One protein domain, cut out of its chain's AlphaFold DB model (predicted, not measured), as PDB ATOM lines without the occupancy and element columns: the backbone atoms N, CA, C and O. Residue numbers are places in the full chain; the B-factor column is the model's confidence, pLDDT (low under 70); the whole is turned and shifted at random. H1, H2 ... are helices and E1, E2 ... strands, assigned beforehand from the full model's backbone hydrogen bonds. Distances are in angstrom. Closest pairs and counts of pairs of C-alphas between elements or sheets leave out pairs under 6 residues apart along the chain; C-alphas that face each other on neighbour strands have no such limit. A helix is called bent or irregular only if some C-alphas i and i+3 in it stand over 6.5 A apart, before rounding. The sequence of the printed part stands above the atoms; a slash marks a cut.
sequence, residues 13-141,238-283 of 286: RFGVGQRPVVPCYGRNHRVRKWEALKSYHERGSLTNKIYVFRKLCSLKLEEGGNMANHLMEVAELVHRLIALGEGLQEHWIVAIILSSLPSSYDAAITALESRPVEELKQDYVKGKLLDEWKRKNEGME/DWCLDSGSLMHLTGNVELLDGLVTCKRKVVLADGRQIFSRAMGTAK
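This is residues 13 to 141 and 238 to 283 of the 286 residues of the protein "CCHC-type domain-containing protein" of Aedes albopictus (UniProt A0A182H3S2). The model has two lobes at the two ends of one long helix, H1: a small, strongly twisted sheet of short strands at one end, and a cluster of four helices, H2 to H5, at the other. H2 folds back along the last part of H1, while residues 25 to 32, of which 27 to 32 belong to H1, stand free near the strand lobe. The printed part has 175 residues with five named helices and six named strands, in the order E1, H1, H2, H3, H4, H5, E2, E3, E4, E5, E6; its first and last C-alphas, those of Arg 13 and Lys 283, are 10.0 A apart, both at the strand lobe, and the class is mixed, helices and strands. The sheet of E1, E3, E4, E5 and E6 is branched and mixed, with one parallel pair and three antiparallel ones. The whole is extended, with a radius of gyration of the C-alphas of 27.1 A and spans of 80 by 37 by 24 A.

E1 is residues 13 to 17, 13.8 A long, and begins at C-alpha 13, (-3.890, 46.288, 43.004). H1, residues 27 to 58, is 45.7 A long and ends at C-alpha 58, (29.610, 12.682, 45.197). H2 is residues 67 to 83, 24.3 A; H3 is residues 90 to 99, 14.4 A; H4 is residues 103 to 113, 14.7 A. H4 is irregular: C-alphas 104 and 107 are 7.6 A apart. H5, residues 122 to 141, is 29.7 A long. After the cut come E2, residues 239 to 242, 9.7 A; E3, residues 248 to 250, 6.9 A; E4, residues 257 to 261, 12.1 A; and E5, residues 265 to 267, 6.7 A. E6, residues 273 to 282, is 23.0 A long, bends by 72 degrees at residue 277 and ends at C-alpha 282, (-5.004, 51.957, 38.858).

E1 has E3 on one side, parallel, with N 15 and O 248 3.1 A apart, within hydrogen-bond range. On the other side of E1 is E6, antiparallel, with N 277 and O 16 at 2.7 A. E6 has three neighbours: E1 lies on one side of it, and E4 and E5 lie on the other side. E4 and E6 are antiparallel, with N 260 and O 279 at 2.7 A. E5 and E6 form a hairpin, with N 266 and O 274 at 2.8 A. E2 pairs with no named strand; its closest C-alpha to E3 is that of Leu 241, 6.9 A from that of His 248. H1 is not on the sheet. H1 and H2 form a helical hairpin: residues 49 to 56 of H1 touch residues 74 to 81 of H2 at a shallow tilt of 11 degrees, opposite ways, closest at the C-alphas of Leu 56 and Leu 77, 6.2 A. H2 touches H5, closest at the C-alphas of Met 67 and Leu 130, 6.4 A. H3, H4 and H5 are an up and down bundle, each helix running against the one before it. H3 touches H5, closest at the C-alphas of Val 94 and Gln 122, 5.9 A. H4 and H5, a helical hairpin, only just touch, with 3 pairs of C-alphas within 8 A, the closest those of Leu 112 and Val 125, 7.5 A. In H1, H2 and H3 every O i to N i+4 pair is within hydrogen-bond range; in H4 it is 5 of 7 and in H5 15 of 16.

The two C-alphas farthest apart, those of Glu 141 and Glu 254, are 81.9 A from each other. Residues 142 to 237 are not printed, and C-alphas 141 and 238 are 77.2 A apart across this cut. Of the links that are printed whole, none is long. The mean pLDDT of the printed part is 77.4; 44 residues are under 70, among them residues 13 to 32 and 238 to 247.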
ATOM      1  N   ARG A  13      -4.159  45.626  41.712       35.12
ATOM      2  CA  ARG A  13      -3.890  46.288  43.004       35.12
ATOM      3  C   ARG A  13      -2.408  46.696  43.072       35.12
ATOM      4  O   ARG A  13      -1.531  45.840  42.992       35.12
ATOM      5  N   PHE A  14      -2.135  47.985  43.236       43.53
ATOM      6  CA  PHE A  14      -0.806  48.609  43.227       43.53
ATOM      7  C   PHE A  14      -0.448  49.154  44.614       43.53
ATOM      8  O   PHE A  14      -1.342  49.474  45.394       43.53
ATOM      9  N   GLY A  15       0.845  49.286  44.924       37.09
ATOM     10  CA  GLY A  15       1.348  49.926  46.150       37.09
ATOM     11  C   GLY A  15       2.287  51.104  45.860       37.09
ATOM     12  O   GLY A  15       3.063  51.058  44.913       37.09
ATOM     13  N   VAL A  16       2.263  52.155  46.680       40.81
ATOM     14  CA  VAL A  16       3.168  53.323  46.578       40.81
ATOM     15  C   VAL A  16       4.214  53.255  47.679       40.81
ATOM     16  O   VAL A  16       3.840  53.085  48.829       40.81
ATOM     17  N   GLY A  17       5.505  53.397  47.376       35.78
ATOM     18  CA  GLY A  17       6.594  53.419  48.369       35.78
ATOM     19  C   GLY A  17       6.816  54.786  49.039       35.78
ATOM     20  O   GLY A  17       6.423  55.819  48.510       35.78
ATOM     21  N   GLN A  18       7.484  54.818  50.201       35.22
ATOM     22  CA  GLN A  18       7.853  56.069  50.906       35.22
ATOM     23  C   GLN A  18       9.000  56.871  50.261       35.22
ATOM     24  O   GLN A  18       9.286  57.986  50.688       35.22
ATOM     25  N   ARG A  19       9.671  56.323  49.247       34.22
ATOM     26  CA  ARG A  19      10.668  57.033  48.440       34.22
ATOM     27  C   ARG A  19      10.242  56.934  46.980       34.22
ATOM     28  O   ARG A  19       9.744  55.865  46.613       34.22
ATOM     29  N   PRO A  20      10.435  57.983  46.156       35.69
ATOM     30  CA  PRO A  20      10.236  57.851  44.722       35.69
ATOM     31  C   PRO A  20      11.041  56.641  44.253       35.69
ATOM     32  O   PRO A  20      12.223  56.506  44.590       35.69
ATOM     33  N   VAL A  21      10.387  55.723  43.539       41.31
ATOM     34  CA  VAL A  21      11.101  54.694  42.782       41.31
ATOM     35  C   VAL A  21      12.022  55.488  41.874       41.31
ATOM     36  O   VAL A  21      11.517  56.208  41.021       41.31
ATOM     37  N   VAL A  22      13.333  55.468  42.145       39.75
ATOM     38  CA  VAL A  22      14.294  56.346  41.463       39.75
ATOM     39  C   VAL A  22      14.057  56.185  39.965       39.75
ATOM     40  O   VAL A  22      14.312  55.079  39.453       39.75
ATOM     41  N   PRO A  23      13.519  57.214  39.286       41.69
ATOM     42  CA  PRO A  23      13.142  57.054  37.905       41.69
ATOM     43  C   PRO A  23      14.425  56.785  37.131       41.69
ATOM     44  O   PRO A  23      15.469  57.394  37.380       41.69
ATOM     45  N   CYS A  24      14.392  55.784  36.260       41.97
ATOM     46  CA  CYS A  24      15.584  55.350  35.552       41.97
ATOM     47  C   CYS A  24      15.854  56.280  34.366       41.97
ATOM     48  O   CYS A  24      15.800  55.843  33.219       41.97
ATOM     49  N   TYR A  25      16.121  57.557  34.637       39.00
ATOM     50  CA  TYR A  25      16.538  58.507  33.618       39.00
ATOM     51  C   TYR A  25      17.969  58.159  33.192       39.00
ATOM     52  O   TYR A  25      18.902  58.162  33.993       39.00
ATOM     53  N   GLY A  26      18.126  57.776  31.925       39.84
ATOM     54  CA  GLY A  26      19.420  57.468  31.318       39.84
ATOM     55  C   GLY A  26      19.619  55.992  30.961       39.84
ATOM     56  O   GLY A  26      19.463  55.081  31.778       39.84
ATOM     57  N   ARG A  27      20.032  55.759  29.708       47.81
ATOM     58  CA  ARG A  27      20.363  54.436  29.141       47.81
ATOM     59  C   ARG A  27      21.343  53.661  30.041       47.81
ATOM     60  O   ARG A  27      21.118  52.490  30.318       47.81
ATOM     61  N   ASN A  28      22.328  54.358  30.612       52.53
ATOM     62  CA  ASN A  28      23.352  53.782  31.494       52.53
ATOM     63  C   ASN A  28      22.806  53.300  32.849       52.53
ATOM     64  O   ASN A  28      23.310  52.330  33.405       52.53
ATOM     65  N   HIS A  29      21.767  53.940  33.391       53.34
ATOM     66  CA  HIS A  29      21.176  53.531  34.667       53.34
ATOM     67  C   HIS A  29      20.300  52.277  34.515       53.34
ATOM     68  O   HIS A  29      20.309  51.408  35.386       53.34
ATOM     69  N   ARG A  30      19.594  52.142  33.382       48.75
ATOM     70  CA  ARG A  30      18.852  50.916  33.037       48.75
ATOM     71  C   ARG A  30      19.785  49.729  32.812       48.75
ATOM     72  O   ARG A  30      19.546  48.676  33.393       48.75
ATOM     73  N   VAL A  31      20.867  49.924  32.054       63.00
ATOM     74  CA  VAL A  31      21.892  48.888  31.827       63.00
ATOM     75  C   VAL A  31      22.507  48.436  33.151       63.00
ATOM     76  O   VAL A  31      22.489  47.248  33.445       63.00
ATOM     77  N   ARG A  32      22.912  49.369  34.020       68.50
ATOM     78  CA  ARG A  32      23.464  49.036  35.344       68.50
ATOM     79  C   ARG A  32      22.495  48.266  36.242       68.50
ATOM     80  O   ARG A  32      22.904  47.338  36.934       68.50
ATOM     81  N   LYS A  33      21.210  48.638  36.256       72.25
ATOM     82  CA  LYS A  33      20.186  47.902  37.017       72.25
ATOM     83  C   LYS A  33      19.962  46.496  36.455       72.25
ATOM     84  O   LYS A  33      19.839  45.555  37.233       72.25
ATOM     85  N   TRP A  34      19.951  46.349  35.130       71.81
ATOM     86  CA  TRP A  34      19.855  45.050  34.466       71.81
ATOM     87  C   TRP A  34      21.076  44.167  34.737       71.81
ATOM     88  O   TRP A  34      20.917  43.005  35.085       71.81
ATOM     89  N   GLU A  35      22.288  44.713  34.659       73.81
ATOM     90  CA  GLU A  35      23.529  44.000  34.980       73.81
ATOM     91  C   GLU A  35      23.561  43.538  36.441       73.81
ATOM     92  O   GLU A  35      23.953  42.407  36.717       73.81
ATOM     93  N   ALA A  36      23.091  44.368  37.377       72.44
ATOM     94  CA  ALA A  36      22.980  43.987  38.783       72.44
ATOM     95  C   ALA A  36      21.978  42.837  38.996       72.44
ATOM     96  O   ALA A  36      22.270  41.898  39.741       72.44
ATOM     97  N   LEU A  37      20.826  42.883  38.314       70.88
ATOM     98  CA  LEU A  37      19.813  41.825  38.350       70.88
ATOM     99  C   LEU A  37      20.342  40.525  37.737       70.88
ATOM    100  O   LEU A  37      20.260  39.465  38.358       70.88
ATOM    101  N   LYS A  38      20.936  40.626  36.545       70.19
ATOM    102  CA  LYS A  38      21.571  39.520  35.833       70.19
ATOM    103  C   LYS A  38      22.644  38.881  36.705       70.19
ATOM    104  O   LYS A  38      22.572  37.688  36.952       70.19
ATOM    105  N   SER A  39      23.549  39.669  37.282       70.62
ATOM    106  CA  SER A  39      24.586  39.179  38.195       70.62
ATOM    107  C   SER A  39      24.011  38.486  39.434       70.62
ATOM    108  O   SER A  39      24.566  37.496  39.901       70.62
ATOM    109  N   TYR A  40      22.917  38.984  40.016       70.12
ATOM    110  CA  TYR A  40      22.293  38.344  41.178       70.12
ATOM    111  C   TYR A  40      21.651  36.995  40.819       70.12
ATOM    112  O   TYR A  40      21.929  35.988  41.473       70.12
ATOM    113  N   HIS A  41      20.857  36.949  39.748       70.88
ATOM    114  CA  HIS A  41      20.201  35.720  39.299       70.88
ATOM    115  C   HIS A  41      21.182  34.705  38.699       70.88
ATOM    116  O   HIS A  41      21.056  33.513  38.972       70.88
ATOM    117  N   GLU A  42      22.200  35.147  37.955       73.12
ATOM    118  CA  GLU A  42      23.283  34.287  37.466       73.12
ATOM    119  C   GLU A  42      24.101  33.713  38.615       73.12
ATOM    120  O   GLU A  42      24.447  32.539  38.564       73.12
ATOM    121  N   ARG A  43      24.361  34.471  39.690       59.97
ATOM    122  CA  ARG A  43      25.003  33.920  40.896       59.97
ATOM    123  C   ARG A  43      24.157  32.827  41.547       59.97
ATOM    124  O   ARG A  43      24.708  31.800  41.945       59.97
ATOM    125  N   GLY A  44      22.836  33.013  41.619       68.56
ATOM    126  CA  GLY A  44      21.905  31.974  42.077       68.56
ATOM    127  C   GLY A  44      21.930  30.739  41.173       68.56
ATOM    128  O   GLY A  44      22.020  29.611  41.655       68.56
ATOM    129  N   SER A  45      21.948  30.953  39.857       79.12
ATOM    130  CA  SER A  45      22.050  29.891  38.851       79.12
ATOM    131  C   SER A  45      23.381  29.139  38.931       79.12
ATOM    132  O   SER A  45      23.387  27.913  38.975       79.12
ATOM    133  N   LEU A  46      24.511  29.842  39.054       85.56
ATOM    134  CA  LEU A  46      25.844  29.249  39.162       85.56
ATOM    135  C   LEU A  46      25.999  28.446  40.453       85.56
ATOM    136  O   LEU A  46      26.503  27.328  40.422       85.56
ATOM    137  N   THR A  47      25.519  28.977  41.579       87.75
ATOM    138  CA  THR A  47      25.513  28.246  42.853       87.75
ATOM    139  C   THR A  47      24.720  26.946  42.728       87.75
ATOM    140  O   THR A  47      25.190  25.897  43.165       87.75
ATOM    141  N   ASN A  48      23.560  26.989  42.065       88.44
ATOM    142  CA  ASN A  48      22.744  25.805  41.814       88.44
ATOM    143  C   ASN A  48      23.442  24.811  40.876       88.44
ATOM    144  O   ASN A  48      23.459  23.620  41.177       88.44
ATOM    145  N   LYS A  49      24.067  25.281  39.789       91.69
ATOM    146  CA  LYS A  49      24.859  24.440  38.877       91.69
ATOM    147  C   LYS A  49      25.975  23.716  39.627       91.69
ATOM    148  O   LYS A  49      26.070  22.494  39.556       91.69
ATOM    149  N   ILE A  50      26.767  24.458  40.404       92.31
ATOM    150  CA  ILE A  50      27.858  23.907  41.215       92.31
ATOM    151  C   ILE A  50      27.315  22.900  42.229       92.31
ATOM    152  O   ILE A  50      27.885  21.825  42.383       92.31
ATOM    153  N   TYR A  51      26.215  23.217  42.914       93.62
ATOM    154  CA  TYR A  51      25.603  22.317  43.888       93.62
ATOM    155  C   TYR A  51      25.170  20.988  43.255       93.62
ATOM    156  O   TYR A  51      25.528  19.927  43.765       93.62
ATOM    157  N   VAL A  52      24.444  21.034  42.132       94.31
ATOM    158  CA  VAL A  52      23.965  19.826  41.444       94.31
ATOM    159  C   VAL A  52      25.140  19.013  40.902       94.31
ATOM    160  O   VAL A  52      25.167  17.801  41.098       94.31
ATOM    161  N   PHE A  53      26.141  19.663  40.305       94.25
ATOM    162  CA  PHE A  53      27.334  18.981  39.800       94.25
ATOM    163  C   PHE A  53      28.149  18.327  40.924       94.25
ATOM    164  O   PHE A  53      28.537  17.167  40.819       94.25
ATOM    165  N   ARG A  54      28.340  19.018  42.057       94.62
ATOM    166  CA  ARG A  54      28.979  18.433  43.246       94.62
ATOM    167  C   ARG A  54      28.208  17.225  43.759       94.62
ATOM    168  O   ARG A  54      28.836  16.220  44.074       94.62
ATOM    169  N   LYS A  55      26.874  17.320  43.830       95.31
ATOM    170  CA  LYS A  55      26.022  16.203  44.255       95.31
ATOM    171  C   LYS A  55      26.198  15.006  43.318       95.31
ATOM    172  O   LYS A  55      26.409  13.901  43.805       95.31
ATOM    173  N   LEU A  56      26.188  15.247  42.007       95.50
ATOM    174  CA  LEU A  56      26.395  14.231  40.977       95.50
ATOM    175  C   LEU A  56      27.742  13.508  41.141       95.50
ATOM    176  O   LEU A  56      27.761  12.285  41.192       95.50
ATOM    177  N   CYS A  57      28.848  14.238  41.310       93.44
ATOM    178  CA  CYS A  57      30.172  13.629  41.498       93.44
ATOM    179  C   CYS A  57      30.350  12.931  42.857       93.44
ATOM    180  O   CYS A  57      31.222  12.081  43.006       93.44
ATOM    181  N   SER A  58      29.572  13.315  43.872       94.31
ATOM    182  CA  SER A  58      29.610  12.682  45.197       94.31
ATOM    183  C   SER A  58      28.712  11.453  45.319       94.31
ATOM    184  O   SER A  58      28.783  10.759  46.334       94.31
ATOM    185  N   LEU A  59      27.849  11.210  44.329       95.25
ATOM    186  CA  LEU A  59      26.918  10.097  44.353       95.25
ATOM    187  C   LEU A  59      27.696   8.782  44.260       95.25
ATOM    188  O   LEU A  59      28.550   8.616  43.390       95.25
ATOM    189  N   LYS A  60      27.400   7.850  45.163       95.88
ATOM    190  CA  LYS A  60      28.009   6.522  45.197       95.88
ATOM    191  C   LYS A  60      26.936   5.478  45.434       95.88
ATOM    192  O   LYS A  60      26.050   5.684  46.259       95.88
ATOM    193  N   LEU A  61      27.049   4.363  44.729       95.50
ATOM    194  CA  LEU A  61      26.237   3.185  44.974       95.50
ATOM    195  C   LEU A  61      26.820   2.430  46.178       95.50
ATOM    196  O   LEU A  61      28.008   2.110  46.210       95.50
ATOM    197  N   GLU A  62      25.977   2.148  47.166       93.06
ATOM    198  CA  GLU A  62      26.349   1.315  48.310       93.06
ATOM    199  C   GLU A  62      26.499  -0.158  47.900       93.06
ATOM    200  O   GLU A  62      25.869  -0.632  46.950       93.06
ATOM    201  N   GLU A  63      27.326  -0.906  48.632       91.31
ATOM    202  CA  GLU A  63      27.526  -2.333  48.379       91.31
ATOM    203  C   GLU A  63      26.209  -3.103  48.582       91.31
ATOM    204  O   GLU A  63      25.560  -2.987  49.620       91.31
ATOM    205  N   GLY A  64      25.785  -3.866  47.570       86.12
ATOM    206  CA  GLY A  64      24.469  -4.524  47.561       86.12
ATOM    207  C   GLY A  64      23.276  -3.596  47.279       86.12
ATOM    208  O   GLY A  64      22.131  -4.039  47.342       86.12
ATOM    209  N   GLY A  65      23.515  -2.324  46.945       90.50
ATOM    210  CA  GLY A  65      22.473  -1.369  46.581       90.50
ATOM    211  C   GLY A  65      21.748  -1.705  45.270       90.50
ATOM    212  O   GLY A  65      22.174  -2.536  44.462       90.50
ATOM    213  N   ASN A  66      20.627  -1.022  45.031       93.06
ATOM    214  CA  ASN A  66      19.853  -1.177  43.801       93.06
ATOM    215  C   ASN A  66      20.451  -0.323  42.667       93.06
ATOM    216  O   ASN A  66      20.358   0.906  42.690       93.06
ATOM    217  N   MET A  67      21.012  -0.985  41.649       94.69
ATOM    218  CA  MET A  67      21.626  -0.314  40.497       94.69
ATOM    219  C   MET A  67      20.635   0.550  39.705       94.69
ATOM    220  O   MET A  67      20.987   1.639  39.261       94.69
ATOM    221  N   ALA A  68      19.390   0.097  39.532       93.62
ATOM    222  CA  ALA A  68      18.390   0.835  38.761       93.62
ATOM    223  C   ALA A  68      18.035   2.175  39.422       93.62
ATOM    224  O   ALA A  68      17.988   3.200  38.741       93.62
ATOM    225  N   ASN A  69      17.863   2.184  40.746       95.00
ATOM    226  CA  ASN A  69      17.608   3.411  41.504       95.00
ATOM    227  C   ASN A  69      18.793   4.380  41.425       95.00
ATOM    228  O   ASN A  69      18.595   5.576  41.231       95.00
ATOM    229  N   HIS A  70      20.021   3.864  41.515       96.38
ATOM    230  CA  HIS A  70      21.232   4.677  41.391       96.38
ATOM    231  C   HIS A  70      21.351   5.336  40.011       96.38
ATOM    232  O   HIS A  70      21.554   6.545  39.910       96.38
ATOM    233  N   LEU A  71      21.141   4.573  38.932       95.31
ATOM    234  CA  LEU A  71      21.146   5.113  37.568       95.31
ATOM    235  C   LEU A  71      20.032   6.145  37.338       95.31
ATOM    236  O   LEU A  71      20.225   7.089  36.567       95.31
ATOM    237  N   MET A  72      18.885   5.980  38.000       95.81
ATOM    238  CA  MET A  72      17.794   6.952  37.971       95.81
ATOM    239  C   MET A  72      18.194   8.261  38.664       95.81
ATOM    240  O   MET A  72      18.015   9.322  38.068       95.81
ATOM    241  N   GLU A  73      18.812   8.211  39.850       96.00
ATOM    242  CA  GLU A  73      19.275   9.422  40.547       96.00
ATOM    243  C   GLU A  73      20.360  10.165  39.746       96.00
ATOM    244  O   GLU A  73      20.312  11.393  39.625       96.00
ATOM    245  N   VAL A  74      21.288   9.439  39.108       95.69
ATOM    246  CA  VAL A  74      22.249  10.035  38.163       95.69
ATOM    247  C   VAL A  74      21.517  10.763  37.031       95.69
ATOM    248  O   VAL A  74      21.833  11.918  36.733       95.69
ATOM    249  N   ALA A  75      20.534  10.114  36.399       94.25
ATOM    250  CA  ALA A  75      19.793  10.693  35.281       94.25
ATOM    251  C   ALA A  75      19.010  11.951  35.689       94.25
ATOM    252  O   ALA A  75      19.029  12.947  34.966       94.25
ATOM    253  N   GLU A  76      18.379  11.946  36.863       95.44
ATOM    254  CA  GLU A  76      17.680  13.113  37.407       95.44
ATOM    255  C   GLU A  76      18.624  14.302  37.626       95.44
ATOM    256  O   GLU A  76      18.295  15.434  37.259       95.44
ATOM    257  N   LEU A  77      19.819  14.065  38.175       95.38
ATOM    258  CA  LEU A  77      20.815  15.118  38.390       95.38
ATOM    259  C   LEU A  77      21.352  15.682  37.069       95.38
ATOM    260  O   LEU A  77      21.489  16.901  36.939       95.38
ATOM    261  N   VAL A  78      21.595  14.827  36.073       94.69
ATOM    262  CA  VAL A  78      22.002  15.253  34.725       94.69
ATOM    263  C   VAL A  78      20.899  16.079  34.057       94.69
ATOM    264  O   VAL A  78      21.171  17.171  33.558       94.69
ATOM    265  N   HIS A  79      19.642  15.631  34.099       93.44
ATOM    266  CA  HIS A  79      18.514  16.399  33.563       93.44
ATOM    267  C   HIS A  79      18.356  17.752  34.259       93.44
ATOM    268  O   HIS A  79      18.073  18.757  33.606       93.44
ATOM    269  N   ARG A  80      18.597  17.810  35.573       91.56
ATOM    270  CA  ARG A  80      18.569  19.064  36.326       91.56
ATOM    271  C   ARG A  80      19.681  20.025  35.900       91.56
ATOM    272  O   ARG A  80      19.424  21.223  35.823       91.56
ATOM    273  N   LEU A  81      20.884  19.534  35.596       92.00
ATOM    274  CA  LEU A  81      21.956  20.360  35.023       92.00
ATOM    275  C   LEU A  81      21.564  20.911  33.649       92.00
ATOM    276  O   LEU A  81      21.689  22.115  33.420       92.00
ATOM    277  N   ILE A  82      20.991  20.066  32.785       90.56
ATOM    278  CA  ILE A  82      20.509  20.479  31.460       90.56
ATOM    279  C   ILE A  82      19.428  21.560  31.595       90.56
ATOM    280  O   ILE A  82      19.471  22.565  30.887       90.56
ATOM    281  N   ALA A  83      18.500  21.416  32.546       86.25
ATOM    282  CA  ALA A  83      17.469  22.415  32.829       86.25
ATOM    283  C   ALA A  83      18.043  23.761  33.318       86.25
ATOM    284  O   ALA A  83      17.448  24.809  33.071       86.25
ATOM    285  N   LEU A  84      19.214  23.748  33.965       87.19
ATOM    286  CA  LEU A  84      19.970  24.949  34.344       87.19
ATOM    287  C   LEU A  84      20.815  25.517  33.187       87.19
ATOM    288  O   LEU A  84      21.521  26.511  33.372       87.19
ATOM    289  N   GLY A  85      20.748  24.915  31.997       84.25
ATOM    290  CA  GLY A  85      21.501  25.322  30.815       84.25
ATOM    291  C   GLY A  85      22.948  24.832  30.809       84.25
ATOM    292  O   GLY A  85      23.788  25.484  30.198       84.25
ATOM    293  N   GLU A  86      23.256  23.741  31.517       87.25
ATOM    294  CA  GLU A  86      24.570  23.092  31.508       87.25
ATOM    295  C   GLU A  86      24.436  21.646  31.005       87.25
ATOM    296  O   GLU A  86      23.873  20.788  31.682       87.25
ATOM    297  N   GLY A  87      24.924  21.374  29.796       88.12
ATOM    298  CA  GLY A  87      24.928  20.028  29.222       88.12
ATOM    299  C   GLY A  87      26.237  19.302  29.517       88.12
ATOM    300  O   GLY A  87      27.310  19.871  29.340       88.12
ATOM    301  N   LEU A  88      26.158  18.035  29.922       90.06
ATOM    302  CA  LEU A  88      27.326  17.160  30.038       90.06
ATOM    303  C   LEU A  88      27.461  16.308  28.778       90.06
ATOM    304  O   LEU A  88      26.474  15.774  28.276       90.06
ATOM    305  N   GLN A  89      28.689  16.170  28.276       90.56
ATOM    306  CA  GLN A  89      28.959  15.248  27.175       90.56
ATOM    307  C   GLN A  89      28.821  13.801  27.657       90.56
ATOM    308  O   GLN A  89      29.100  13.488  28.816       90.56
ATOM    309  N   GLU A  90      28.422  12.915  26.747       89.81
ATOM    310  CA  GLU A  90      28.083  11.523  27.059       89.81
ATOM    311  C   GLU A  90      29.213  10.775  27.785       89.81
ATOM    312  O   GLU A  90      28.970  10.113  28.793       89.81
ATOM    313  N   HIS A  91      30.462  10.960  27.351       88.56
ATOM    314  CA  HIS A  91      31.620  10.311  27.970       88.56
ATOM    315  C   HIS A  91      31.859  10.747  29.424       88.56
ATOM    316  O   HIS A  91      32.282   9.930  30.240       88.56
ATOM    317  N   TRP A  92      31.546  11.997  29.789       91.44
ATOM    318  CA  TRP A  92      31.636  12.448  31.182       91.44
ATOM    319  C   TRP A  92      30.567  11.792  32.048       91.44
ATOM    320  O   TRP A  92      30.849  11.408  33.179       91.44
ATOM    321  N   ILE A  93      29.354  11.624  31.518       92.88
ATOM    322  CA  ILE A  93      28.270  10.936  32.228       92.88
ATOM    323  C   ILE A  93      28.663   9.477  32.479       92.88
ATOM    324  O   ILE A  93      28.510   8.985  33.595       92.88
ATOM    325  N   VAL A  94      29.221   8.804  31.469       92.81
ATOM    326  CA  VAL A  94      29.734   7.434  31.601       92.81
ATOM    327  C   VAL A  94      30.843   7.357  32.652       92.81
ATOM    328  O   VAL A  94      30.758   6.519  33.547       92.81
ATOM    329  N   ALA A  95      31.831   8.253  32.605       91.94
ATOM    330  CA  ALA A  95      32.915   8.288  33.586       91.94
ATOM    331  C   ALA A  95      32.394   8.483  35.021       91.94
ATOM    332  O   ALA A  95      32.817   7.778  35.937       91.94
ATOM    333  N   ILE A  96      31.424   9.385  35.215       93.69
ATOM    334  CA  ILE A  96      30.778   9.604  36.516       93.69
ATOM    335  C   ILE A  96      30.085   8.323  36.991       93.69
ATOM    336  O   ILE A  96      30.307   7.907  38.128       93.69
ATOM    337  N   ILE A  97      29.301   7.668  36.126       94.81
ATOM    338  CA  ILE A  97      28.622   6.411  36.466       94.81
ATOM    339  C   ILE A  97      29.641   5.362  36.907       94.81
ATOM    340  O   ILE A  97      29.488   4.819  37.995       94.81
ATOM    341  N   LEU A  98      30.695   5.109  36.128       93.19
ATOM    342  CA  LEU A  98      31.701   4.095  36.462       93.19
ATOM    343  C   LEU A  98      32.434   4.418  37.773       93.19
ATOM    344  O   LEU A  98      32.603   3.535  38.607       93.19
ATOM    345  N   SER A  99      32.768   5.691  38.009       93.25
ATOM    346  CA  SER A  99      33.432   6.137  39.246       93.25
ATOM    347  C   SER A  99      32.560   6.050  40.507       93.25
ATOM    348  O   SER A  99      33.073   6.082  41.626       93.25
ATOM    349  N   SER A 100      31.238   5.964  40.333       95.06
ATOM    350  CA  SER A 100      30.267   5.919  41.429       95.06
ATOM    351  C   SER A 100      29.986   4.505  41.947       95.06
ATOM    352  O   SER A 100      29.295   4.358  42.956       95.06
ATOM    353  N   LEU A 101      30.481   3.470  41.264       95.06
ATOM    354  CA  LEU A 101      30.213   2.077  41.615       95.06
ATOM    355  C   LEU A 101      31.149   1.585  42.732       95.06
ATOM    356  O   LEU A 101      32.290   2.041  42.824       95.06
ATOM    357  N   PRO A 102      30.698   0.644  43.580       94.62
ATOM    358  CA  PRO A 102      31.550   0.037  44.590       94.62
ATOM    359  C   PRO A 102      32.486  -1.011  43.967       94.62
ATOM    360  O   PRO A 102      32.248  -1.499  42.859       94.62
ATOM    361  N   SER A 103      33.519  -1.409  44.715       91.62
ATOM    362  CA  SER A 103      34.583  -2.316  44.247       91.62
ATOM    363  C   SER A 103      34.085  -3.679  43.767       91.62
ATOM    364  O   SER A 103      34.727  -4.355  42.966       91.62
ATOM    365  N   SER A 104      32.892  -4.103  44.188       90.25
ATOM    366  CA  SER A 104      32.290  -5.329  43.673       90.25
ATOM    367  C   SER A 104      32.019  -5.284  42.162       90.25
ATOM    368  O   SER A 104      31.869  -6.345  41.551       90.25
ATOM    369  N   TYR A 105      31.982  -4.104  41.541       93.06
ATOM    370  CA  TYR A 105      31.830  -3.923  40.097       93.06
ATOM    371  C   TYR A 105      33.163  -3.724  39.355       93.06
ATOM    372  O   TYR A 105      33.127  -3.562  38.138       93.06
ATOM    373  N   ASP A 106      34.329  -3.807  40.013       91.56
ATOM    374  CA  ASP A 106      35.648  -3.544  39.397       91.56
ATOM    375  C   ASP A 106      35.904  -4.382  38.132       91.56
ATOM    376  O   ASP A 106      36.428  -3.885  37.131       91.56
ATOM    377  N   ALA A 107      35.473  -5.648  38.130       90.62
ATOM    378  CA  ALA A 107      35.581  -6.517  36.956       90.62
ATOM    379  C   ALA A 107      34.728  -6.018  35.774       90.62
ATOM    380  O   ALA A 107      35.167  -6.062  34.624       90.62
ATOM    381  N   ALA A 108      33.520  -5.518  36.053       90.44
ATOM    382  CA  ALA A 108      32.637  -4.948  35.041       90.44
ATOM    383  C   ALA A 108      33.165  -3.597  34.535       90.44
ATOM    384  O   ALA A 108      33.125  -3.351  33.332       90.44
ATOM    385  N   ILE A 109      33.709  -2.760  35.426       92.38
ATOM    386  CA  ILE A 109      34.360  -1.492  35.069       92.38
ATOM    387  C   ILE A 109      35.538  -1.760  34.127       92.38
ATOM    388  O   ILE A 109      35.545  -1.237  33.020       92.38
ATOM    389  N   THR A 110      36.453  -2.662  34.491       91.56
ATOM    390  CA  THR A 110      37.619  -3.013  33.657       91.56
ATOM    391  C   THR A 110      37.199  -3.517  32.268       91.56
ATOM    392  O   THR A 110      37.767  -3.137  31.243       91.56
ATOM    393  N   ALA A 111      36.165  -4.364  32.209       89.75
ATOM    394  CA  ALA A 111      35.634  -4.875  30.948       89.75
ATOM    395  C   ALA A 111      35.000  -3.774  30.080       89.75
ATOM    396  O   ALA A 111      35.065  -3.853  28.853       89.75
ATOM    397  N   LEU A 112      34.396  -2.754  30.695       90.00
ATOM    398  CA  LEU A 112      33.853  -1.598  29.986       90.00
ATOM    399  C   LEU A 112      34.974  -0.666  29.514       90.00
ATOM    400  O   LEU A 112      34.962  -0.287  28.352       90.00
ATOM    401  N   GLU A 113      35.967  -0.366  30.353       87.94
ATOM    402  CA  GLU A 113      37.099   0.517  30.027       87.94
ATOM    403  C   GLU A 113      38.011  -0.032  28.924       87.94
ATOM    404  O   GLU A 113      38.608   0.738  28.179       87.94
ATOM    405  N   SER A 114      38.106  -1.356  28.780       86.19
ATOM    406  CA  SER A 114      38.898  -1.986  27.710       86.19
ATOM    407  C   SER A 114      38.294  -1.850  26.303       86.19
ATOM    408  O   SER A 114      38.931  -2.244  25.323       86.19
ATOM    409  N   ARG A 115      37.069  -1.320  26.178       82.88
ATOM    410  CA  ARG A 115      36.390  -1.149  24.888       82.88
ATOM    411  C   ARG A 115      36.766   0.163  24.193       82.88
ATOM    412  O   ARG A 115      37.074   1.147  24.861       82.88
ATOM    413  N   PRO A 116      36.684   0.206  22.852       77.75
ATOM    414  CA  PRO A 116      36.829   1.452  22.108       77.75
ATOM    415  C   PRO A 116      35.741   2.465  22.508       77.75
ATOM    416  O   PRO A 116      34.586   2.101  22.753       77.75
ATOM    417  N   VAL A 117      36.115   3.746  22.566       70.75
ATOM    418  CA  VAL A 117      35.263   4.856  23.042       70.75
ATOM    419  C   VAL A 117      33.992   4.991  22.196       70.75
ATOM    420  O   VAL A 117      32.932   5.353  22.701       70.75
ATOM    421  N   GLU A 118      34.073   4.631  20.916       70.69
ATOM    422  CA  GLU A 118      32.993   4.686  19.933       70.69
ATOM    423  C   GLU A 118      31.853   3.692  20.232       70.69
ATOM    424  O   GLU A 118      30.709   3.908  19.821       70.69
ATOM    425  N   GLU A 119      32.142   2.620  20.974       73.25
ATOM    426  CA  GLU A 119      31.158   1.622  21.413       73.25
ATOM    427  C   GLU A 119      30.596   1.910  22.815       73.25
ATOM    428  O   GLU A 119      29.573   1.345  23.212       73.25
ATOM    429  N   LEU A 120      31.235   2.808  23.566       78.75
ATOM    430  CA  LEU A 120      30.973   3.106  24.975       78.75
ATOM    431  C   LEU A 120      29.833   4.124  25.146       78.75
ATOM    432  O   LEU A 120      29.946   5.135  25.838       78.75
ATOM    433  N   LYS A 121      28.700   3.839  24.502       86.12
ATOM    434  CA  LYS A 121      27.485   4.651  24.622       86.12
ATOM    435  C   LYS A 121      26.857   4.494  26.000       86.12
ATOM    436  O   LYS A 121      26.845   3.403  26.579       86.12
ATOM    437  N   GLN A 122      26.251   5.566  26.490       86.75
ATOM    438  CA  GLN A 122      25.607   5.626  27.797       86.75
ATOM    439  C   GLN A 122      24.575   4.507  27.979       86.75
ATOM    440  O   GLN A 122      24.534   3.867  29.028       86.75
ATOM    441  N   ASP A 123      23.756   4.250  26.962       88.56
ATOM    442  CA  ASP A 123      22.692   3.245  27.040       88.56
ATOM    443  C   ASP A 123      23.250   1.822  27.120       88.56
ATOM    444  O   ASP A 123      22.727   0.986  27.859       88.56
ATOM    445  N   TYR A 124      24.363   1.562  26.430       89.19
ATOM    446  CA  TYR A 124      25.061   0.283  26.508       89.19
ATOM    447  C   TYR A 124      25.648   0.053  27.906       89.19
ATOM    448  O   TYR A 124      25.457  -1.017  28.485       89.19
ATOM    449  N   VAL A 125      26.298   1.071  28.481       91.00
ATOM    450  CA  VAL A 125      26.848   1.016  29.846       91.00
ATOM    451  C   VAL A 125      25.740   0.760  30.864       91.00
ATOM    452  O   VAL A 125      25.843  -0.169  31.662       91.00
ATOM    453  N   LYS A 126      24.641   1.523  30.801       92.94
ATOM    454  CA  LYS A 126      23.478   1.332  31.683       92.94
ATOM    455  C   LYS A 126      22.912  -0.083  31.570       92.94
ATOM    456  O   LYS A 126      22.668  -0.716  32.594       92.94
ATOM    457  N   GLY A 127      22.752  -0.597  30.347       91.56
ATOM    458  CA  GLY A 127      22.284  -1.961  30.104       91.56
ATOM    459  C   GLY A 127      23.196  -3.012  30.738       91.56
ATOM    460  O   GLY A 127      22.729  -3.850  31.505       91.56
ATOM    461  N   LYS A 128      24.511  -2.914  30.511       92.19
ATOM    462  CA  LYS A 128      25.487  -3.857  31.076       92.19
ATOM    463  C   LYS A 128      25.541  -3.840  32.598       92.19
ATOM    464  O   LYS A 128      25.639  -4.902  33.207       92.19
ATOM    465  N   LEU A 129      25.440  -2.666  33.213       93.81
ATOM    466  CA  LEU A 129      25.408  -2.546  34.670       93.81
ATOM    467  C   LEU A 129      24.134  -3.152  35.273       93.81
ATOM    468  O   LEU A 129      24.195  -3.783  36.327       93.81
ATOM    469  N   LEU A 130      22.990  -3.004  34.599       93.38
ATOM    470  CA  LEU A 130      21.737  -3.631  35.021       93.38
ATOM    471  C   LEU A 130      21.771  -5.155  34.871       93.38
ATOM    472  O   LEU A 130      21.290  -5.852  35.763       93.38
ATOM    473  N   ASP A 131      22.342  -5.670  33.783       91.75
ATOM    474  CA  ASP A 131      22.514  -7.112  33.576       91.75
ATOM    475  C   ASP A 131      23.423  -7.721  34.650       91.75
ATOM    476  O   ASP A 131      23.097  -8.756  35.229       91.75
ATOM    477  N   GLU A 132      24.533  -7.052  34.972       90.62
ATOM    478  CA  GLU A 132      25.453  -7.485  36.023       90.62
ATOM    479  C   GLU A 132      24.796  -7.451  37.411       90.62
ATOM    480  O   GLU A 132      24.952  -8.388  38.196       90.62
ATOM    481  N   TRP A 133      24.005  -6.415  37.703       92.12
ATOM    482  CA  TRP A 133      23.229  -6.332  38.941       92.12
ATOM    483  C   TRP A 133      22.215  -7.480  39.056       92.12
ATOM    484  O   TRP A 133      22.159  -8.139  40.096       92.12
ATOM    485  N   LYS A 134      21.469  -7.785  37.984       89.69
ATOM    486  CA  LYS A 134      20.547  -8.934  37.946       89.69
ATOM    487  C   LYS A 134      21.285 -10.251  38.150       89.69
ATOM    488  O   LYS A 134      20.896 -11.026  39.015       89.69
ATOM    489  N   ARG A 135      22.393 -10.469  37.432       88.50
ATOM    490  CA  ARG A 135      23.225 -11.676  37.549       88.50
ATOM    491  C   ARG A 135      23.720 -11.892  38.975       88.50
ATOM    492  O   ARG A 135      23.726 -13.022  39.447       88.50
ATOM    493  N   LYS A 136      24.131 -10.833  39.674       83.31
ATOM    494  CA  LYS A 136      24.548 -10.915  41.082       83.31
ATOM    495  C   LYS A 136      23.384 -11.231  42.019       83.31
ATOM    496  O   LYS A 136      23.552 -12.027  42.937       83.31
ATOM    497  N   ASN A 137      22.218 -10.640  41.774       81.75
ATOM    498  CA  ASN A 137      21.037 -10.839  42.609       81.75
ATOM    499  C   ASN A 137      20.408 -12.235  42.409       81.75
ATOM    500  O   ASN A 137      19.968 -12.855  43.370       81.75
ATOM    501  N   GLU A 138      20.428 -12.760  41.182       75.81
ATOM    502  CA  GLU A 138      19.983 -14.120  40.829       75.81
ATOM    503  C   GLU A 138      21.051 -15.180  41.180       75.81
ATOM    504  O   GLU A 138      20.741 -16.276  41.646       75.81
ATOM    505  N   GLY A 139      22.336 -14.844  41.026       58.69
ATOM    506  CA  GLY A 139      23.475 -15.700  41.371       58.69
ATOM    507  C   GLY A 139      23.621 -15.958  42.873       58.69
ATOM    508  O   GLY A 139      24.083 -17.030  43.260       58.69
ATOM    509  N   MET A 140      23.134 -15.054  43.733       52.53
ATOM    510  CA  MET A 140      23.063 -15.276  45.184       52.53
ATOM    511  C   MET A 140      22.174 -16.469  45.586       52.53
ATOM    512  O   MET A 140      22.411 -17.065  46.642       52.53
ATOM    513  N   GLU A 141      21.199 -16.871  44.760       47.31
ATOM    514  CA  GLU A 141      20.436 -18.113  44.966       47.31
ATOM    515  C   GLU A 141      21.144 -19.354  44.392       47.31
ATOM    516  O   GLU A 141      21.003 -20.449  44.941       47.31
ATOM    517  N   ASP A 238       4.847  57.627  33.175       52.28
ATOM    518  CA  ASP A 238       4.886  56.421  32.332       52.28
ATOM    519  C   ASP A 238       4.775  55.131  33.161       52.28
ATOM    520  O   ASP A 238       5.536  54.893  34.106       52.28
ATOM    521  N   TRP A 239       3.834  54.262  32.780       56.25
ATOM    522  CA  TRP A 239       3.602  52.977  33.437       56.25
ATOM    523  C   TRP A 239       4.560  51.905  32.920       56.25
ATOM    524  O   TRP A 239       4.589  51.596  31.729       56.25
ATOM    525  N   CYS A 240       5.289  51.265  33.833       54.94
ATOM    526  CA  CYS A 240       5.962  49.998  33.564       54.94
ATOM    527  C   CYS A 240       5.194  48.855  34.243       54.94
ATOM    528  O   CYS A 240       5.236  48.710  35.469       54.94
ATOM    529  N   LEU A 241       4.487  48.038  33.457       58.78
ATOM    530  CA  LEU A 241       3.921  46.784  33.955       58.78
ATOM    531  C   LEU A 241       4.939  45.653  33.809       58.78
ATOM    532  O   LEU A 241       5.470  45.414  32.730       58.78
ATOM    533  N   ASP A 242       5.165  44.948  34.911       63.94
ATOM    534  CA  ASP A 242       5.990  43.745  34.992       63.94
ATOM    535  C   ASP A 242       5.091  42.548  35.308       63.94
ATOM    536  O   ASP A 242       4.659  42.387  36.450       63.94
ATOM    537  N   SER A 243       4.782  41.717  34.311       59.22
ATOM    538  CA  SER A 243       3.895  40.564  34.503       59.22
ATOM    539  C   SER A 243       4.461  39.496  35.455       59.22
ATOM    540  O   SER A 243       3.732  38.584  35.835       59.22
ATOM    541  N   GLY A 244       5.743  39.589  35.834       58.22
ATOM    542  CA  GLY A 244       6.377  38.748  36.853       58.22
ATOM    543  C   GLY A 244       6.246  39.289  38.280       58.22
ATOM    544  O   GLY A 244       6.684  38.637  39.229       58.22
ATOM    545  N   SER A 245       5.647  40.467  38.457       66.38
ATOM    546  CA  SER A 245       5.475  41.086  39.764       66.38
ATOM    547  C   SER A 245       4.192  40.628  40.459       66.38
ATOM    548  O   SER A 245       3.105  40.655  39.889       66.38
ATOM    549  N   LEU A 246       4.299  40.285  41.749       60.16
ATOM    550  CA  LEU A 246       3.135  40.007  42.599       60.16
ATOM    551  C   LEU A 246       2.365  41.291  42.976       60.16
ATOM    552  O   LEU A 246       1.196  41.228  43.350       60.16
ATOM    553  N   MET A 247       3.038  42.448  42.936       64.56
ATOM    554  CA  MET A 247       2.473  43.772  43.208       64.56
ATOM    555  C   MET A 247       3.250  44.841  42.438       64.56
ATOM    556  O   MET A 247       4.439  45.063  42.674       64.56
ATOM    557  N   HIS A 248       2.570  45.558  41.558       70.31
ATOM    558  CA  HIS A 248       3.173  46.661  40.821       70.31
ATOM    559  C   HIS A 248       3.316  47.908  41.710       70.31
ATOM    560  O   HIS A 248       2.472  48.183  42.572       70.31
ATOM    561  N   LEU A 249       4.397  48.662  41.503       71.25
ATOM    562  CA  LEU A 249       4.726  49.857  42.278       71.25
ATOM    563  C   LEU A 249       4.648  51.105  41.402       71.25
ATOM    564  O   LEU A 249       5.145  51.098  40.280       71.25
ATOM    565  N   THR A 250       4.101  52.188  41.950       67.00
ATOM    566  CA  THR A 250       4.150  53.519  41.331       67.00
ATOM    567  C   THR A 250       4.723  54.543  42.308       67.00
ATOM    568  O   THR A 250       4.585  54.406  43.525       67.00
ATOM    569  N   GLY A 251       5.418  55.551  41.776       65.38
ATOM    570  CA  GLY A 251       5.881  56.715  42.534       65.38
ATOM    571  C   GLY A 251       4.835  57.829  42.638       65.38
ATOM    572  O   GLY A 251       5.023  58.747  43.432       65.38
ATOM    573  N   ASN A 252       3.744  57.743  41.869       68.81
ATOM    574  CA  ASN A 252       2.694  58.753  41.820       68.81
ATOM    575  C   ASN A 252       1.393  58.210  42.440       68.81
ATOM    576  O   ASN A 252       0.805  57.256  41.937       68.81
ATOM    577  N   VAL A 253       0.966  58.814  43.554       69.44
ATOM    578  CA  VAL A 253      -0.247  58.421  44.297       69.44
ATOM    579  C   VAL A 253      -1.521  58.799  43.544       69.44
ATOM    580  O   VAL A 253      -2.517  58.098  43.672       69.44
ATOM    581  N   GLU A 254      -1.491  59.869  42.747       71.19
ATOM    582  CA  GLU A 254      -2.658  60.393  42.018       71.19
ATOM    583  C   GLU A 254      -3.156  59.423  40.942       71.19
ATOM    584  O   GLU A 254      -4.300  59.490  40.510       71.19
ATOM    585  N   LEU A 255      -2.300  58.482  40.547       70.44
ATOM    586  CA  LEU A 255      -2.604  57.424  39.595       70.44
ATOM    587  C   LEU A 255      -3.416  56.264  40.199       70.44
ATOM    588  O   LEU A 255      -3.732  55.304  39.491       70.44
ATOM    589  N   LEU A 256      -3.706  56.302  41.504       75.50
ATOM    590  CA  LEU A 256      -4.394  55.234  42.222       75.50
ATOM    591  C   LEU A 256      -5.774  55.674  42.714       75.50
ATOM    592  O   LEU A 256      -5.903  56.570  43.543       75.50
ATOM    593  N   ASP A 257      -6.791  54.927  42.300       76.25
ATOM    594  CA  ASP A 257      -8.138  54.970  42.860       76.25
ATOM    595  C   ASP A 257      -8.239  54.076  44.108       76.25
ATOM    596  O   ASP A 257      -7.558  53.053  44.228       76.25
ATOM    597  N   GLY A 258      -9.135  54.422  45.038       76.56
ATOM    598  CA  GLY A 258      -9.435  53.575  46.202       76.56
ATOM    599  C   GLY A 258      -8.251  53.413  47.158       76.56
ATOM    600  O   GLY A 258      -7.959  52.305  47.607       76.56
ATOM    601  N   LEU A 259      -7.545  54.514  47.425       78.38
ATOM    602  CA  LEU A 259      -6.328  54.521  48.226       78.38
ATOM    603  C   LEU A 259      -6.583  54.035  49.664       78.38
ATOM    604  O   LEU A 259      -7.352  54.623  50.420       78.38
ATOM    605  N   VAL A 260      -5.855  53.001  50.065       80.38
ATOM    606  CA  VAL A 260      -5.804  52.466  51.424       80.38
ATOM    607  C   VAL A 260      -4.390  52.650  51.949       80.38
ATOM    608  O   VAL A 260      -3.441  52.068  51.427       80.38
ATOM    609  N   THR A 261      -4.221  53.443  53.003       78.81
ATOM    610  CA  THR A 261      -2.921  53.574  53.671       78.81
ATOM    611  C   THR A 261      -2.499  52.238  54.270       78.81
ATOM    612  O   THR A 261      -3.249  51.624  55.028       78.81
ATOM    613  N   CYS A 262      -1.287  51.788  53.965       74.56
ATOM    614  CA  CYS A 262      -0.767  50.524  54.471       74.56
ATOM    615  C   CYS A 262       0.754  50.579  54.587       74.56
ATOM    616  O   CYS A 262       1.412  51.243  53.793       74.56
ATOM    617  N   LYS A 263       1.317  49.822  55.533       75.31
ATOM    618  CA  LYS A 263       2.763  49.580  55.636       75.31
ATOM    619  C   LYS A 263       3.056  48.121  55.326       75.31
ATOM    620  O   LYS A 263       3.185  47.298  56.228       75.31
ATOM    621  N   ARG A 264       3.135  47.785  54.040       70.50
ATOM    622  CA  ARG A 264       3.467  46.426  53.594       70.50
ATOM    623  C   ARG A 264       4.916  46.371  53.142       70.50
ATOM    624  O   ARG A 264       5.343  47.224  52.362       70.50
ATOM    625  N   LYS A 265       5.650  45.370  53.622       76.00
ATOM    626  CA  LYS A 265       7.010  45.075  53.167       76.00
ATOM    627  C   LYS A 265       6.960  44.582  51.718       76.00
ATOM    628  O   LYS A 265       6.192  43.675  51.404       76.00
ATOM    629  N   VAL A 266       7.778  45.180  50.863       71.38
ATOM    630  CA  VAL A 266       7.949  44.826  49.454       71.38
ATOM    631  C   VAL A 266       9.420  44.513  49.232       71.38
ATOM    632  O   VAL A 266      10.287  45.305  49.599       71.38
ATOM    633  N   VAL A 267       9.694  43.345  48.662       71.00
ATOM    634  CA  VAL A 267      11.045  42.953  48.257       71.00
ATOM    635  C   VAL A 267      11.220  43.368  46.802       71.00
ATOM    636  O   VAL A 267      10.404  43.012  45.956       71.00
ATOM    637  N   LEU A 268      12.242  44.172  46.532       68.38
ATOM    638  CA  LEU A 268      12.617  44.591  45.190       68.38
ATOM    639  C   LEU A 268      13.384  43.473  44.479       68.38
ATOM    640  O   LEU A 268      13.958  42.593  45.119       68.38
ATOM    641  N   ALA A 269      13.440  43.544  43.151       56.41
ATOM    642  CA  ALA A 269      14.140  42.557  42.329       56.41
ATOM    643  C   ALA A 269      15.653  42.457  42.633       56.41
ATOM    644  O   ALA A 269      16.271  41.436  42.364       56.41
ATOM    645  N   ASP A 270      16.254  43.489  43.239       56.66
ATOM    646  CA  ASP A 270      17.648  43.482  43.706       56.66
ATOM    647  C   ASP A 270      17.820  42.942  45.144       56.66
ATOM    648  O   ASP A 270      18.895  43.064  45.732       56.66
ATOM    649  N   GLY A 271      16.760  42.383  45.735       55.81
ATOM    650  CA  GLY A 271      16.737  41.821  47.085       55.81
ATOM    651  C   GLY A 271      16.564  42.847  48.210       55.81
ATOM    652  O   GLY A 271      16.397  42.459  49.370       55.81
ATOM    653  N   ARG A 272      16.566  44.157  47.914       70.75
ATOM    654  CA  ARG A 272      16.326  45.190  48.933       70.75
ATOM    655  C   ARG A 272      14.876  45.171  49.392       70.75
ATOM    656  O   ARG A 272      13.964  44.867  48.630       70.75
ATOM    657  N   GLN A 273      14.650  45.557  50.642       74.44
ATOM    658  CA  GLN A 273      13.313  45.624  51.225       74.44
ATOM    659  C   GLN A 273      12.890  47.082  51.377       74.44
ATOM    660  O   GLN A 273      13.602  47.881  51.985       74.44
ATOM    661  N   ILE A 274      11.721  47.422  50.844       75.06
ATOM    662  CA  ILE A 274      11.082  48.727  51.020       75.06
ATOM    663  C   ILE A 274       9.697  48.557  51.645       75.06
ATOM    664  O   ILE A 274       9.141  47.460  51.669       75.06
ATOM    665  N   PHE A 275       9.122  49.646  52.147       75.75
ATOM    666  CA  PHE A 275       7.755  49.656  52.659       75.75
ATOM    667  C   PHE A 275       6.861  50.506  51.761       75.75
ATOM    668  O   PHE A 275       7.204  51.638  51.406       75.75
ATOM    669  N   SER A 276       5.700  49.950  51.419       74.31
ATOM    670  CA  SER A 276       4.600  50.733  50.861       74.31
ATOM    671  C   SER A 276       4.039  51.689  51.922       74.31
ATOM    672  O   SER A 276       4.148  51.444  53.121       74.31
ATOM    673  N   ARG A 277       3.492  52.807  51.458       71.69
ATOM    674  CA  ARG A 277       2.791  53.863  52.186       71.69
ATOM    675  C   ARG A 277       1.280  53.720  52.015       71.69
ATOM    676  O   ARG A 277       0.524  54.004  52.942       71.69
ATOM    677  N   ALA A 278       0.849  53.301  50.832       73.12
ATOM    678  CA  ALA A 278      -0.547  53.090  50.501       73.12
ATOM    679  C   ALA A 278      -0.684  52.097  49.344       73.12
ATOM    680  O   ALA A 278       0.279  51.863  48.615       73.12
ATOM    681  N   MET A 279      -1.869  51.525  49.187       78.19
ATOM    682  CA  MET A 279      -2.255  50.666  48.077       78.19
ATOM    683  C   MET A 279      -3.536  51.184  47.440       78.19
ATOM    684  O   MET A 279      -4.376  51.742  48.129       78.19
ATOM    685  N   GLY A 280      -3.707  50.969  46.146       77.00
ATOM    686  CA  GLY A 280      -4.920  51.342  45.426       77.00
ATOM    687  C   GLY A 280      -5.034  50.569  44.124       77.00
ATOM    688  O   GLY A 280      -4.205  49.711  43.820       77.00
ATOM    689  N   THR A 281      -6.073  50.841  43.359       76.94
ATOM    690  CA  THR A 281      -6.276  50.284  42.022       76.94
ATOM    691  C   THR A 281      -5.995  51.355  40.991       76.94
ATOM    692  O   THR A 281      -6.528  52.449  41.103       76.94
ATOM    693  N   ALA A 282      -5.196  51.050  39.979       73.12
ATOM    694  CA  ALA A 282      -5.004  51.957  38.858       73.12
ATOM    695  C   ALA A 282      -5.846  51.509  37.672       73.12
ATOM    696  O   ALA A 282      -5.966  50.305  37.419       73.12
ATOM    697  N   LYS A 283      -6.394  52.472  36.936       65.56
ATOM    698  CA  LYS A 283      -6.969  52.222  35.616       65.56
ATOM    699  C   LYS A 283      -5.881  52.456  34.585       65.56
ATOM    700  O   LYS A 283      -5.209  53.482  34.614       65.56
TER     701      LYS A 283